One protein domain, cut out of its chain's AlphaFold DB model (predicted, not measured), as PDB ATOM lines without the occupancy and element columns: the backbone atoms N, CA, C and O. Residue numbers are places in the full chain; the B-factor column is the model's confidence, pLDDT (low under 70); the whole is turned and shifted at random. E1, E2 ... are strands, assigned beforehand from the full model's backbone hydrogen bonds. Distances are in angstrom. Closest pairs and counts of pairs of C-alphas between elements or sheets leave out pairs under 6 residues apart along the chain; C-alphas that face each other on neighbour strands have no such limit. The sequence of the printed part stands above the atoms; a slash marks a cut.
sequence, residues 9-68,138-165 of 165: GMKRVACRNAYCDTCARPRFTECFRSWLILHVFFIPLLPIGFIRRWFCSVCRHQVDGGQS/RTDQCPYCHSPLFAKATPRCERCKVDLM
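AT A GLANCE: This is residues 9 to 68 and 138 to 165 of the 165 residues of an uncharacterized protein of Verrucomicrobiaceae bacterium (UniProt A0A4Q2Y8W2). A narrow, curled sheet of three long, bent strands, E1 to E3, runs through this model; the tip of the hairpin of E2 and E3 makes one end of its length, and the loops of residues 138 to 161, with the short strand E4 beside E1, lie toward the other. The printed part has 88 residues, with no named helix and four named strands, E1, E2, E3 and E4 along the chain; the class is all strand. The sheet is mixed, in the order E3, E2, E1, E4. The whole is loose and elongated, with a radius of gyration of the C-alphas of 15.6 A and spans of 51 by 32 by 20 A.

IN THESE COORDINATES: Find C-alpha 9 at (33.863, -55.009, 31.205); from there E1, residues 9 to 20, runs 24.3 A and bends by 97 degrees at residue 17. E2, residues 25 to 40, runs 39.1 A and bends by 78 degrees at residue 28. E3, residues 43 to 56, runs 34.6 A to C-alpha 56 at (37.812, -44.887, 15.710) and bends by 59 degrees at residue 49. E4, residues 162 to 164, ends at (23.010, -43.707, 17.608).

HOW THE PARTS SIT: E1, E2 and E3 form a meander, each strand the antiparallel neighbour of the one before. In the hairpin of E1 and E2, look for N 29 and O 16, 2.8 A apart; in that of E2 and E3, for N 32 and O 53, 2.8 A. E4 is parallel to E1 at 18 degrees, with N 163 and O 13 2.9 A apart. E3 and E4 are the edge strands and are apart. Residues 156 to 157 pair antiparallel with residues 162 to 163 of E4.

THE WHOLE: The C-alphas farthest apart, of Phe 42 and Asp 140, are 50.9 A apart. Residues 69 to 137 are not printed, and C-alphas 68 and 138 are 29.5 A apart across this cut. The links E1 to E2 and E2 to E3 are tight. The mean pLDDT of the printed part is 81.7; look for values under 70 at residues 41 to 42, 44, 65 to 68, 139 and 151 to 154.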
ATOM      1  N   GLY A   9      35.126 -54.901  31.940       75.62
ATOM      2  CA  GLY A   9      33.863 -55.009  31.205       75.62
ATOM      3  C   GLY A   9      33.658 -53.918  30.153       75.62
ATOM      4  O   GLY A   9      32.770 -53.077  30.295       75.62
ATOM      5  N   MET A  10      34.464 -53.924  29.087       84.19
ATOM      6  CA  MET A  10      34.227 -53.058  27.929       84.19
ATOM      7  C   MET A  10      32.984 -53.518  27.166       84.19
ATOM      8  O   MET A  10      32.975 -54.581  26.554       84.19
ATOM      9  N   LYS A  11      31.941 -52.687  27.169       87.94
ATOM     10  CA  LYS A  11      30.715 -52.913  26.402       87.94
ATOM     11  C   LYS A  11      30.470 -51.758  25.443       87.94
ATOM     12  O   LYS A  11      30.534 -50.597  25.846       87.94
ATOM     13  N   ARG A  12      30.148 -52.070  24.188       90.00
ATOM     14  CA  ARG A  12      29.713 -51.074  23.203       90.00
ATOM     15  C   ARG A  12      28.341 -50.525  23.604       90.00
ATOM     16  O   ARG A  12      27.434 -51.300  23.898       90.00
ATOM     17  N   VAL A  13      28.211 -49.201  23.655       90.12
ATOM     18  CA  VAL A  13      26.983 -48.522  24.114       90.12
ATOM     19  C   VAL A  13      26.432 -47.518  23.117       90.12
ATOM     20  O   VAL A  13      25.224 -47.333  23.088       90.12
ATOM     21  N   ALA A  14      27.278 -46.890  22.300       89.56
ATOM     22  CA  ALA A  14      26.824 -45.915  21.314       89.56
ATOM     23  C   ALA A  14      27.709 -45.917  20.062       89.56
ATOM     24  O   ALA A  14      28.817 -46.457  20.082       89.56
ATOM     25  N   CYS A  15      27.237 -45.306  18.984       89.62
ATOM     26  CA  CYS A  15      28.016 -45.038  17.782       89.62
ATOM     27  C   CYS A  15      27.637 -43.686  17.176       89.62
ATOM     28  O   CYS A  15      26.482 -43.280  17.261       89.62
ATOM     29  N   ARG A  16      28.617 -43.009  16.574       88.88
ATOM     30  CA  ARG A  16      28.438 -41.726  15.882       88.88
ATOM     31  C   ARG A  16      29.512 -41.525  14.829       88.88
ATOM     32  O   ARG A  16      30.590 -42.120  14.926       88.88
ATOM     33  N   ASN A  17      29.277 -40.621  13.891       89.19
ATOM     34  CA  ASN A  17      30.363 -40.073  13.088       89.19
ATOM     35  C   ASN A  17      31.099 -39.001  13.894       89.19
ATOM     36  O   ASN A  17      30.482 -38.109  14.466       89.19
ATOM     37  N   ALA A  18      32.424 -39.096  13.958       87.81
ATOM     38  CA  ALA A  18      33.255 -38.059  14.554       87.81
ATOM     39  C   ALA A  18      34.564 -37.904  13.776       87.81
ATOM     40  O   ALA A  18      35.007 -38.806  13.057       87.81
ATOM     41  N   TYR A  19      35.179 -36.732  13.903       86.38
ATOM     42  CA  TYR A  19      36.472 -36.463  13.293       86.38
ATOM     43  C   TYR A  19      37.563 -37.190  14.076       86.38
ATOM     44  O   TYR A  19      37.642 -37.043  15.290       86.38
ATOM     45  N   CYS A  20      38.388 -37.991  13.406       87.38
ATOM     46  CA  CYS A  20      39.498 -38.682  14.051       87.38
ATOM     47  C   CYS A  20      40.803 -37.924  13.806       87.38
ATOM     48  O   CYS A  20      41.266 -37.885  12.667       87.38
ATOM     49  N   ASP A  21      41.428 -37.419  14.872       83.44
ATOM     50  CA  ASP A  21      42.691 -36.669  14.799       83.44
ATOM     51  C   ASP A  21      43.832 -37.491  14.179       83.44
ATOM     52  O   ASP A  21      44.596 -36.987  13.362       83.44
ATOM     53  N   THR A  22      43.915 -38.787  14.495       86.12
ATOM     54  CA  THR A  22      44.949 -39.684  13.951       86.12
ATOM     55  C   THR A  22      44.767 -39.948  12.455       86.12
ATOM     56  O   THR A  22      45.742 -40.088  11.726       86.12
ATOM     57  N   CYS A  23      43.520 -40.036  11.984       85.44
ATOM     58  CA  CYS A  23      43.215 -40.284  10.571       85.44
ATOM     59  C   CYS A  23      43.032 -38.991   9.758       85.44
ATOM     60  O   CYS A  23      42.876 -39.076   8.540       85.44
ATOM     61  N   ALA A  24      42.965 -37.836  10.427       85.69
ATOM     62  CA  ALA A  24      42.646 -36.519   9.878       85.69
ATOM     63  C   ALA A  24      41.375 -36.468   8.998       85.69
ATOM     64  O   ALA A  24      41.287 -35.681   8.051       85.69
ATOM     65  N   ARG A  25      40.382 -37.330   9.263       88.06
ATOM     66  CA  ARG A  25      39.166 -37.481   8.438       88.06
ATOM     67  C   ARG A  25      37.936 -37.825   9.293       88.06
ATOM     68  O   ARG A  25      38.103 -38.446  10.349       88.06
ATOM     69  N   PRO A  26      36.709 -37.490   8.837       87.88
ATOM     70  CA  PRO A  26      35.476 -37.983   9.450       87.88
ATOM     71  C   PRO A  26      35.429 -39.507   9.346       87.88
ATOM     72  O   PRO A  26      35.598 -40.077   8.266       87.88
ATOM     73  N   ARG A  27      35.242 -40.182  10.479       90.38
ATOM     74  CA  ARG A  27      35.174 -41.640  10.548       90.38
ATOM     75  C   ARG A  27      34.028 -42.074  11.444       90.38
ATOM     76  O   ARG A  27      33.611 -41.361  12.354       90.38
ATOM     77  N   PHE A  28      33.570 -43.295  11.207       90.00
ATOM     78  CA  PHE A  28      32.655 -43.961  12.112       90.00
ATOM     79  C   PHE A  28      33.368 -44.265  13.434       90.00
ATOM     80  O   PHE A  28      34.472 -44.830  13.446       90.00
ATOM     81  N   THR A  29      32.750 -43.872  14.542       90.94
ATOM     82  CA  THR A  29      33.299 -44.031  15.887       90.94
ATOM     83  C   THR A  29      32.350 -44.794  16.788       90.94
ATOM     84  O   THR A  29      31.129 -44.648  16.735       90.94
ATOM     85  N   GLU A  30      32.941 -45.610  17.649       91.56
ATOM     86  CA  GLU A  30      32.232 -46.490  18.561       91.56
ATOM     87  C   GLU A  30      32.498 -46.058  20.000       91.56
ATOM     88  O   GLU A  30      33.642 -45.853  20.409       91.56
ATOM     89  N   CYS A  31      31.438 -45.934  20.789       90.62
ATOM     90  CA  CYS A  31      31.521 -45.645  22.207       90.62
ATOM     91  C   CYS A  31      31.525 -46.940  23.006       90.62
ATOM     92  O   CYS A  31      30.569 -47.723  22.967       90.62
ATOM     93  N   PHE A  32      32.574 -47.120  23.796       90.31
ATOM     94  CA  PHE A  32      32.696 -48.196  24.762       90.31
ATOM     95  C   PHE A  32      32.551 -47.643  26.174       90.31
ATOM     96  O   PHE A  32      33.169 -46.644  26.548       90.31
ATOM     97  N   ARG A  33      31.733 -48.323  26.971       90.00
ATOM     98  CA  ARG A  33      31.593 -48.105  28.404       90.00
ATOM     99  C   ARG A  33      32.410 -49.166  29.124       90.00
ATOM    100  O   ARG A  33      32.230 -50.350  28.861       90.00
ATOM    101  N   SER A  34      33.277 -48.742  30.031       88.75
ATOM    102  CA  SER A  34      34.029 -49.631  30.922       88.75
ATOM    103  C   SER A  34      33.845 -49.198  32.367       88.75
ATOM    104  O   SER A  34      33.682 -48.005  32.641       88.75
ATOM    105  N   TRP A  35      33.903 -50.148  33.291       86.12
ATOM    106  CA  TRP A  35      33.941 -49.845  34.713       86.12
ATOM    107  C   TRP A  35      35.369 -49.476  35.114       86.12
ATOM    108  O   TRP A  35      36.303 -50.233  34.846       86.12
ATOM    109  N   LEU A  36      35.543 -48.281  35.677       84.94
ATOM    110  CA  LEU A  36      36.827 -47.784  36.148       84.94
ATOM    111  C   LEU A  36      36.949 -48.054  37.646       84.94
ATOM    112  O   LEU A  36      36.166 -47.532  38.444       84.94
ATOM    113  N   ILE A  37      37.960 -48.836  38.005       82.75
ATOM    114  CA  ILE A  37      38.308 -49.142  39.387       82.75
ATOM    115  C   ILE A  37      39.667 -48.516  39.674       82.75
ATOM    116  O   ILE A  37      40.643 -48.748  38.952       82.75
ATOM    117  N   LEU A  38      39.715 -47.687  40.710       80.50
ATOM    118  CA  LEU A  38      40.936 -47.051  41.172       80.50
ATOM    119  C   LEU A  38      41.513 -47.846  42.327       80.50
ATOM    120  O   LEU A  38      40.810 -48.142  43.291       80.50
ATOM    121  N   HIS A  39      42.802 -48.135  42.237       76.38
ATOM    122  CA  HIS A  39      43.542 -48.716  43.340       76.38
ATOM    123  C   HIS A  39      44.328 -47.612  44.050       76.38
ATOM    124  O   HIS A  39      45.296 -47.065  43.504       76.38
ATOM    125  N   VAL A  40      43.882 -47.258  45.256       78.31
ATOM    126  CA  VAL A  40      44.563 -46.308  46.142       78.31
ATOM    127  C   VAL A  40      45.120 -47.125  47.294       78.31
ATOM    128  O   VAL A  40      44.330 -47.735  47.987       78.31
ATOM    129  N   PHE A  41      46.442 -47.128  47.485       66.75
ATOM    130  CA  PHE A  41      47.218 -47.929  48.453       66.75
ATOM    131  C   PHE A  41      46.466 -48.598  49.628       66.75
ATOM    132  O   PHE A  41      46.674 -49.780  49.864       66.75
ATOM    133  N   PHE A  42      45.642 -47.854  50.378       68.75
ATOM    134  CA  PHE A  42      44.968 -48.327  51.594       68.75
ATOM    135  C   PHE A  42      43.528 -48.845  51.383       68.75
ATOM    136  O   PHE A  42      42.979 -49.515  52.250       68.75
ATOM    137  N   ILE A  43      42.897 -48.535  50.246       71.50
ATOM    138  CA  ILE A  43      41.544 -48.981  49.897       71.50
ATOM    139  C   ILE A  43      41.661 -49.992  48.753       71.50
ATOM    140  O   ILE A  43      42.082 -49.608  47.657       71.50
ATOM    141  N   PRO A  44      41.264 -51.261  48.964       65.12
ATOM    142  CA  PRO A  44      41.603 -52.346  48.053       65.12
ATOM    143  C   PRO A  44      41.071 -52.122  46.637       65.12
ATOM    144  O   PRO A  44      41.794 -52.373  45.686       65.12
ATOM    145  N   LEU A  45      39.858 -51.597  46.450       73.00
ATOM    146  CA  LEU A  45      39.318 -51.264  45.127       73.00
ATOM    147  C   LEU A  45      38.238 -50.189  45.279       73.00
ATOM    148  O   LEU A  45      37.203 -50.446  45.892       73.00
ATOM    149  N   LEU A  46      38.444 -48.994  44.716       75.81
ATOM    150  CA  LEU A  46      37.451 -47.919  44.759       75.81
ATOM    151  C   LEU A  46      36.738 -47.816  43.399       75.81
ATOM    152  O   LEU A  46      37.361 -47.413  42.407       75.81
ATOM    153  N   PRO A  47      35.450 -48.201  43.302       77.81
ATOM    154  CA  PRO A  47      34.707 -48.100  42.056       77.81
ATOM    155  C   PRO A  47      34.387 -46.627  41.779       77.81
ATOM    156  O   PRO A  47      33.455 -46.070  42.347       77.81
ATOM    157  N   ILE A  48      35.144 -45.988  40.882       82.12
ATOM    158  CA  ILE A  48      34.879 -44.596  40.474       82.12
ATOM    159  C   ILE A  48      33.546 -44.522  39.723       82.12
ATOM    160  O   ILE A  48      32.797 -43.555  39.842       82.12
ATOM    161  N   GLY A  49      33.264 -45.547  38.918       83.94
ATOM    162  CA  GLY A  49      32.057 -45.632  38.111       83.94
ATOM    163  C   GLY A  49      32.359 -45.920  36.650       83.94
ATOM    164  O   GLY A  49      33.406 -46.456  36.285       83.94
ATOM    165  N   PHE A  50      31.398 -45.609  35.789       86.25
ATOM    166  CA  PHE A  50      31.479 -45.949  34.377       86.25
ATOM    167  C   PHE A  50      32.077 -44.815  33.563       86.25
ATOM    168  O   PHE A  50      31.549 -43.707  33.543       86.25
ATOM    169  N   ILE A  51      33.129 -45.128  32.815       86.50
ATOM    170  CA  ILE A  51      33.723 -44.204  31.857       86.50
ATOM    171  C   ILE A  51      33.294 -44.586  30.444       86.50
ATOM    172  O   ILE A  51      33.266 -45.765  30.088       86.50
ATOM    173  N   ARG A  52      32.945 -43.578  29.645       87.12
ATOM    174  CA  ARG A  52      32.652 -43.715  28.217       87.12
ATOM    175  C   ARG A  52      33.856 -43.241  27.417       87.12
ATOM    176  O   ARG A  52      34.447 -42.216  27.751       87.12
ATOM    177  N   ARG A  53      34.234 -43.987  26.384       88.00
ATOM    178  CA  ARG A  53      35.354 -43.656  25.500       88.00
ATOM    179  C   ARG A  53      34.968 -43.921  24.057       88.00
ATOM    180  O   ARG A  53      34.441 -44.988  23.757       88.00
ATOM    181  N   TRP A  54      35.266 -42.963  23.192       89.31
ATOM    182  CA  TRP A  54      35.033 -43.064  21.757       89.31
ATOM    183  C   TRP A  54      36.293 -43.539  21.052       89.31
ATOM    184  O   TRP A  54      37.361 -42.957  21.240       89.31
ATOM    185  N   PHE A  55      36.160 -44.574  20.233       91.38
ATOM    186  CA  PHE A  55      37.243 -45.151  19.453       91.38
ATOM    187  C   PHE A  55      36.922 -45.085  17.967       91.38
ATOM    188  O   PHE A  55      35.782 -45.294  17.552       91.38
ATOM    189  N   CYS A  56      37.936 -44.804  17.157       91.50
ATOM    190  CA  CYS A  56      37.812 -44.887  15.710       91.50
ATOM    191  C   CYS A  56      37.673 -46.355  15.289       91.50
ATOM    192  O   CYS A  56      38.487 -47.186  15.684       91.50
ATOM    193  N   SER A  57      36.690 -46.672  14.449       89.94
ATOM    194  CA  SER A  57      36.509 -48.031  13.911       89.94
ATOM    195  C   SER A  57      37.701 -48.524  13.079       89.94
ATOM    196  O   SER A  57      37.981 -49.719  13.060       89.94
ATOM    197  N   VAL A  58      38.432 -47.605  12.434       91.12
ATOM    198  CA  VAL A  58      39.558 -47.922  11.542       91.12
ATOM    199  C   VAL A  58      40.870 -48.039  12.319       91.12
ATOM    200  O   VAL A  58      41.466 -49.108  12.368       91.12
ATOM    201  N   CYS A  59      41.327 -46.953  12.952       89.75
ATOM    202  CA  CYS A  59      42.632 -46.938  13.625       89.75
ATOM    203  C   CYS A  59      42.588 -47.400  15.090       89.75
ATOM    204  O   CYS A  59      43.631 -47.474  15.733       89.75
ATOM    205  N   ARG A  60      41.395 -47.649  15.653       89.69
ATOM    206  CA  ARG A  60      41.166 -47.980  17.074       89.69
ATOM    207  C   ARG A  60      41.767 -46.995  18.079       89.69
ATOM    208  O   ARG A  60      41.820 -47.287  19.271       89.69
ATOM    209  N   HIS A  61      42.164 -45.810  17.626       88.00
ATOM    210  CA  HIS A  61      42.633 -44.753  18.504       88.00
ATOM    211  C   HIS A  61      41.455 -44.044  19.175       88.00
ATOM    212  O   HIS A  61      40.352 -43.972  18.617       88.00
ATOM    213  N   GLN A  62      41.676 -43.536  20.389       87.44
ATOM    214  CA  GLN A  62      40.643 -42.832  21.139       87.44
ATOM    215  C   GLN A  62      40.449 -41.431  20.549       87.44
ATOM    216  O   GLN A  62      41.347 -40.599  20.621       87.44
ATOM    217  N   VAL A  63      39.267 -41.166  19.996       82.81
ATOM    218  CA  VAL A  63      38.976 -39.941  19.234       82.81
ATOM    219  C   VAL A  63      38.885 -38.712  20.141       82.81
ATOM    220  O   VAL A  63      39.412 -37.663  19.811       82.81
ATOM    221  N   ASP A  64      38.336 -38.874  21.347       71.69
ATOM    222  CA  ASP A  64      38.271 -37.810  22.363       71.69
ATOM    223  C   ASP A  64      39.367 -37.947  23.444       71.69
ATOM    224  O   ASP A  64      39.310 -37.316  24.497       71.69
ATOM    225  N   GLY A  65      40.353 -38.829  23.241       63.31
ATOM    226  CA  GLY A  65      41.357 -39.167  24.262       63.31
ATOM    227  C   GLY A  65      42.397 -38.075  24.508       63.31
ATOM    228  O   GLY A  65      42.907 -37.958  25.620       63.31
ATOM    229  N   GLY A  66      42.674 -37.254  23.491       55.09
ATOM    230  CA  GLY A  66      43.651 -36.164  23.551       55.09
ATOM    231  C   GLY A  66      43.140 -34.873  24.202       55.09
ATOM    232  O   GLY A  66      43.931 -33.969  24.456       55.09
ATOM    233  N   GLN A  67      41.843 -34.766  24.519       58.12
ATOM    234  CA  GLN A  67      41.219 -33.552  25.074       58.12
ATOM    235  C   GLN A  67      41.481 -33.379  26.587       58.12
ATOM    236  O   GLN A  67      40.602 -32.979  27.352       58.12
ATOM    237  N   SER A  68      42.690 -33.697  27.053       45.25
ATOM    238  CA  SER A  68      42.999 -33.880  28.478       45.25
ATOM    239  C   SER A  68      42.983 -32.602  29.322       45.25
ATOM    240  O   SER A  68      43.076 -32.683  30.545       45.25
ATOM    241  N   ARG A 138      23.606 -40.993   9.372       73.38
ATOM    242  CA  ARG A 138      22.264 -41.218   8.819       73.38
ATOM    243  C   ARG A 138      21.491 -42.165   9.734       73.38
ATOM    244  O   ARG A 138      21.910 -43.299   9.957       73.38
ATOM    245  N   THR A 139      20.382 -41.678  10.268       68.88
ATOM    246  CA  THR A 139      19.601 -42.317  11.333       68.88
ATOM    247  C   THR A 139      18.530 -43.273  10.824       68.88
ATOM    248  O   THR A 139      17.729 -43.751  11.618       68.88
ATOM    249  N   ASP A 140      18.535 -43.604   9.534       79.38
ATOM    250  CA  ASP A 140      17.476 -44.413   8.921       79.38
ATOM    251  C   ASP A 140      17.683 -45.917   9.164       79.38
ATOM    252  O   ASP A 140      16.725 -46.685   9.263       79.38
ATOM    253  N   GLN A 141      18.942 -46.358   9.294       83.50
ATOM    254  CA  GLN A 141      19.308 -47.766   9.468       83.50
ATOM    255  C   GLN A 141      20.451 -47.941  10.469       83.50
ATOM    256  O   GLN A 141      21.388 -47.148  10.535       83.50
ATOM    257  N   CYS A 142      20.408 -49.032  11.235       83.12
ATOM    258  CA  CYS A 142      21.500 -49.382  12.138       83.12
ATOM    259  C   CYS A 142      22.739 -49.854  11.345       83.12
ATOM    260  O   CYS A 142      22.625 -50.820  10.594       83.12
ATOM    261  N   PRO A 143      23.943 -49.294  11.564       83.81
ATOM    262  CA  PRO A 143      25.154 -49.673  10.827       83.81
ATOM    263  C   PRO A 143      25.652 -51.095  11.133       83.81
ATOM    264  O   PRO A 143      26.527 -51.595  10.440       83.81
ATOM    265  N   TYR A 144      25.126 -51.740  12.181       85.56
ATOM    266  CA  TYR A 144      25.536 -53.091  12.578       85.56
ATOM    267  C   TYR A 144      24.584 -54.179  12.088       85.56
ATOM    268  O   TYR A 144      25.029 -55.235  11.659       85.56
ATOM    269  N   CYS A 145      23.274 -53.955  12.211       85.88
ATOM    270  CA  CYS A 145      22.264 -54.967  11.891       85.88
ATOM    271  C   CYS A 145      21.338 -54.567  10.744       85.88
ATOM    272  O   CYS A 145      20.404 -55.310  10.462       85.88
ATOM    273  N   HIS A 146      21.555 -53.395  10.138       84.50
ATOM    274  CA  HIS A 146      20.786 -52.844   9.016       84.50
ATOM    275  C   HIS A 146      19.271 -52.747   9.248       84.50
ATOM    276  O   HIS A 146      18.504 -52.503   8.323       84.50
ATOM    277  N   SER A 147      18.818 -52.904  10.493       83.44
ATOM    278  CA  SER A 147      17.409 -52.769  10.843       83.44
ATOM    279  C   SER A 147      16.994 -51.297  10.782       83.44
ATOM    280  O   SER A 147      17.789 -50.449  11.217       83.44
ATOM    281  N   PRO A 148      15.761 -50.994  10.342       81.50
ATOM    282  CA  PRO A 148      15.232 -49.638  10.390       81.50
ATOM    283  C   PRO A 148      15.201 -49.139  11.838       81.50
ATOM    284  O   PRO A 148      14.918 -49.900  12.769       81.50
ATOM    285  N   LEU A 149      15.546 -47.870  12.037       78.00
ATOM    286  CA  LEU A 149      15.511 -47.225  13.347       78.00
ATOM    287  C   LEU A 149      14.203 -46.454  13.500       78.00
ATOM    288  O   LEU A 149      13.810 -45.684  12.631       78.00
ATOM    289  N   PHE A 150      13.525 -46.652  14.626       72.69
ATOM    290  CA  PHE A 150      12.318 -45.896  14.932       72.69
ATOM    291  C   PHE A 150      12.696 -44.478  15.371       72.69
ATOM    292  O   PHE A 150      13.547 -44.304  16.247       72.69
ATOM    293  N   ALA A 151      12.044 -43.476  14.773       61.47
ATOM    294  CA  ALA A 151      12.247 -42.051  15.028       61.47
ATOM    295  C   ALA A 151      11.782 -41.644  16.442       61.47
ATOM    296  O   ALA A 151      10.749 -41.010  16.632       61.47
ATOM    297  N   LYS A 152      12.538 -42.037  17.467       67.75
ATOM    298  CA  LYS A 152      12.487 -41.417  18.796       67.75
ATOM    299  C   LYS A 152      13.560 -40.332  18.878       67.75
ATOM    300  O   LYS A 152      14.547 -40.378  18.153       67.75
ATOM    301  N   ALA A 153      13.403 -39.398  19.820       66.62
ATOM    302  CA  ALA A 153      14.354 -38.303  20.067       66.62
ATOM    303  C   ALA A 153      15.812 -38.767  20.294       66.62
ATOM    304  O   ALA A 153      16.741 -37.987  20.123       66.62
ATOM    305  N   THR A 154      16.019 -40.038  20.662       68.94
ATOM    306  CA  THR A 154      17.323 -40.715  20.636       68.94
ATOM    307  C   THR A 154      17.172 -42.070  19.928       68.94
ATOM    308  O   THR A 154      16.558 -42.985  20.487       68.94
ATOM    309  N   PRO A 155      17.666 -42.222  18.686       78.25
ATOM    310  CA  PRO A 155      17.530 -43.467  17.943       78.25
ATOM    311  C   PRO A 155      18.395 -44.546  18.596       78.25
ATOM    312  O   PRO A 155      19.622 -44.471  18.616       78.25
ATOM    313  N   ARG A 156      17.744 -45.566  19.156       83.00
ATOM    314  CA  ARG A 156      18.399 -46.716  19.783       83.00
ATOM    315  C   ARG A 156      18.013 -47.984  19.049       83.00
ATOM    316  O   ARG A 156      16.833 -48.271  18.875       83.00
ATOM    317  N   CYS A 157      19.004 -48.778  18.663       83.38
ATOM    318  CA  CYS A 157      18.742 -50.085  18.076       83.38
ATOM    319  C   CYS A 157      18.391 -51.093  19.181       83.38
ATOM    320  O   CYS A 157      19.235 -51.387  20.029       83.38
ATOM    321  N   GLU A 158      17.187 -51.672  19.165       82.88
ATOM    322  CA  GLU A 158      16.764 -52.656  20.179       82.88
ATOM    323  C   GLU A 158      17.538 -53.978  20.087       82.88
ATOM    324  O   GLU A 158      17.867 -54.585  21.108       82.88
ATOM    325  N   ARG A 159      17.917 -54.383  18.868       84.31
ATOM    326  CA  ARG A 159      18.655 -55.628  18.619       84.31
ATOM    327  C   ARG A 159      20.106 -55.540  19.087       84.31
ATOM    328  O   ARG A 159      20.595 -56.433  19.770       84.31
ATOM    329  N   CYS A 160      20.785 -54.442  18.754       82.31
ATOM    330  CA  CYS A 160      22.189 -54.233  19.120       82.31
ATOM    331  C   CYS A 160      22.361 -53.574  20.499       82.31
ATOM    332  O   CYS A 160      23.454 -53.608  21.059       82.31
ATOM    333  N   LYS A 161      21.299 -52.977  21.062       84.75
ATOM    334  CA  LYS A 161      21.314 -52.179  22.304       84.75
ATOM    335  C   LYS A 161      22.326 -51.021  22.277       84.75
ATOM    336  O   LYS A 161      22.838 -50.641  23.333       84.75
ATOM    337  N   VAL A 162      22.593 -50.480  21.085       84.50
ATOM    338  CA  VAL A 162      23.517 -49.364  20.827       84.50
ATOM    339  C   VAL A 162      22.713 -48.103  20.512       84.50
ATOM    340  O   VAL A 162      21.768 -48.154  19.722       84.50
ATOM    341  N   ASP A 163      23.107 -46.993  21.126       85.19
ATOM    342  CA  ASP A 163      22.534 -45.667  20.892       85.19
ATOM    343  C   ASP A 163      23.227 -45.008  19.685       85.19
ATOM    344  O   ASP A 163      24.458 -44.989  19.611       85.19
ATOM    345  N   LEU A 164      22.467 -44.475  18.729       82.75
ATOM    346  CA  LEU A 164      23.010 -43.707  17.608       82.75
ATOM    347  C   LEU A 164      22.951 -42.217  17.951       82.75
ATOM    348  O   LEU A 164      21.912 -41.720  18.386       82.75
ATOM    349  N   MET A 165      24.089 -41.537  17.806       76.12
ATOM    350  CA  MET A 165      24.281 -40.122  18.142       76.12
ATOM    351  C   MET A 165      24.877 -39.345  16.975       76.12
ATOM    352  O   MET A 165      25.549 -39.972  16.121       76.12
TER     353      MET A 165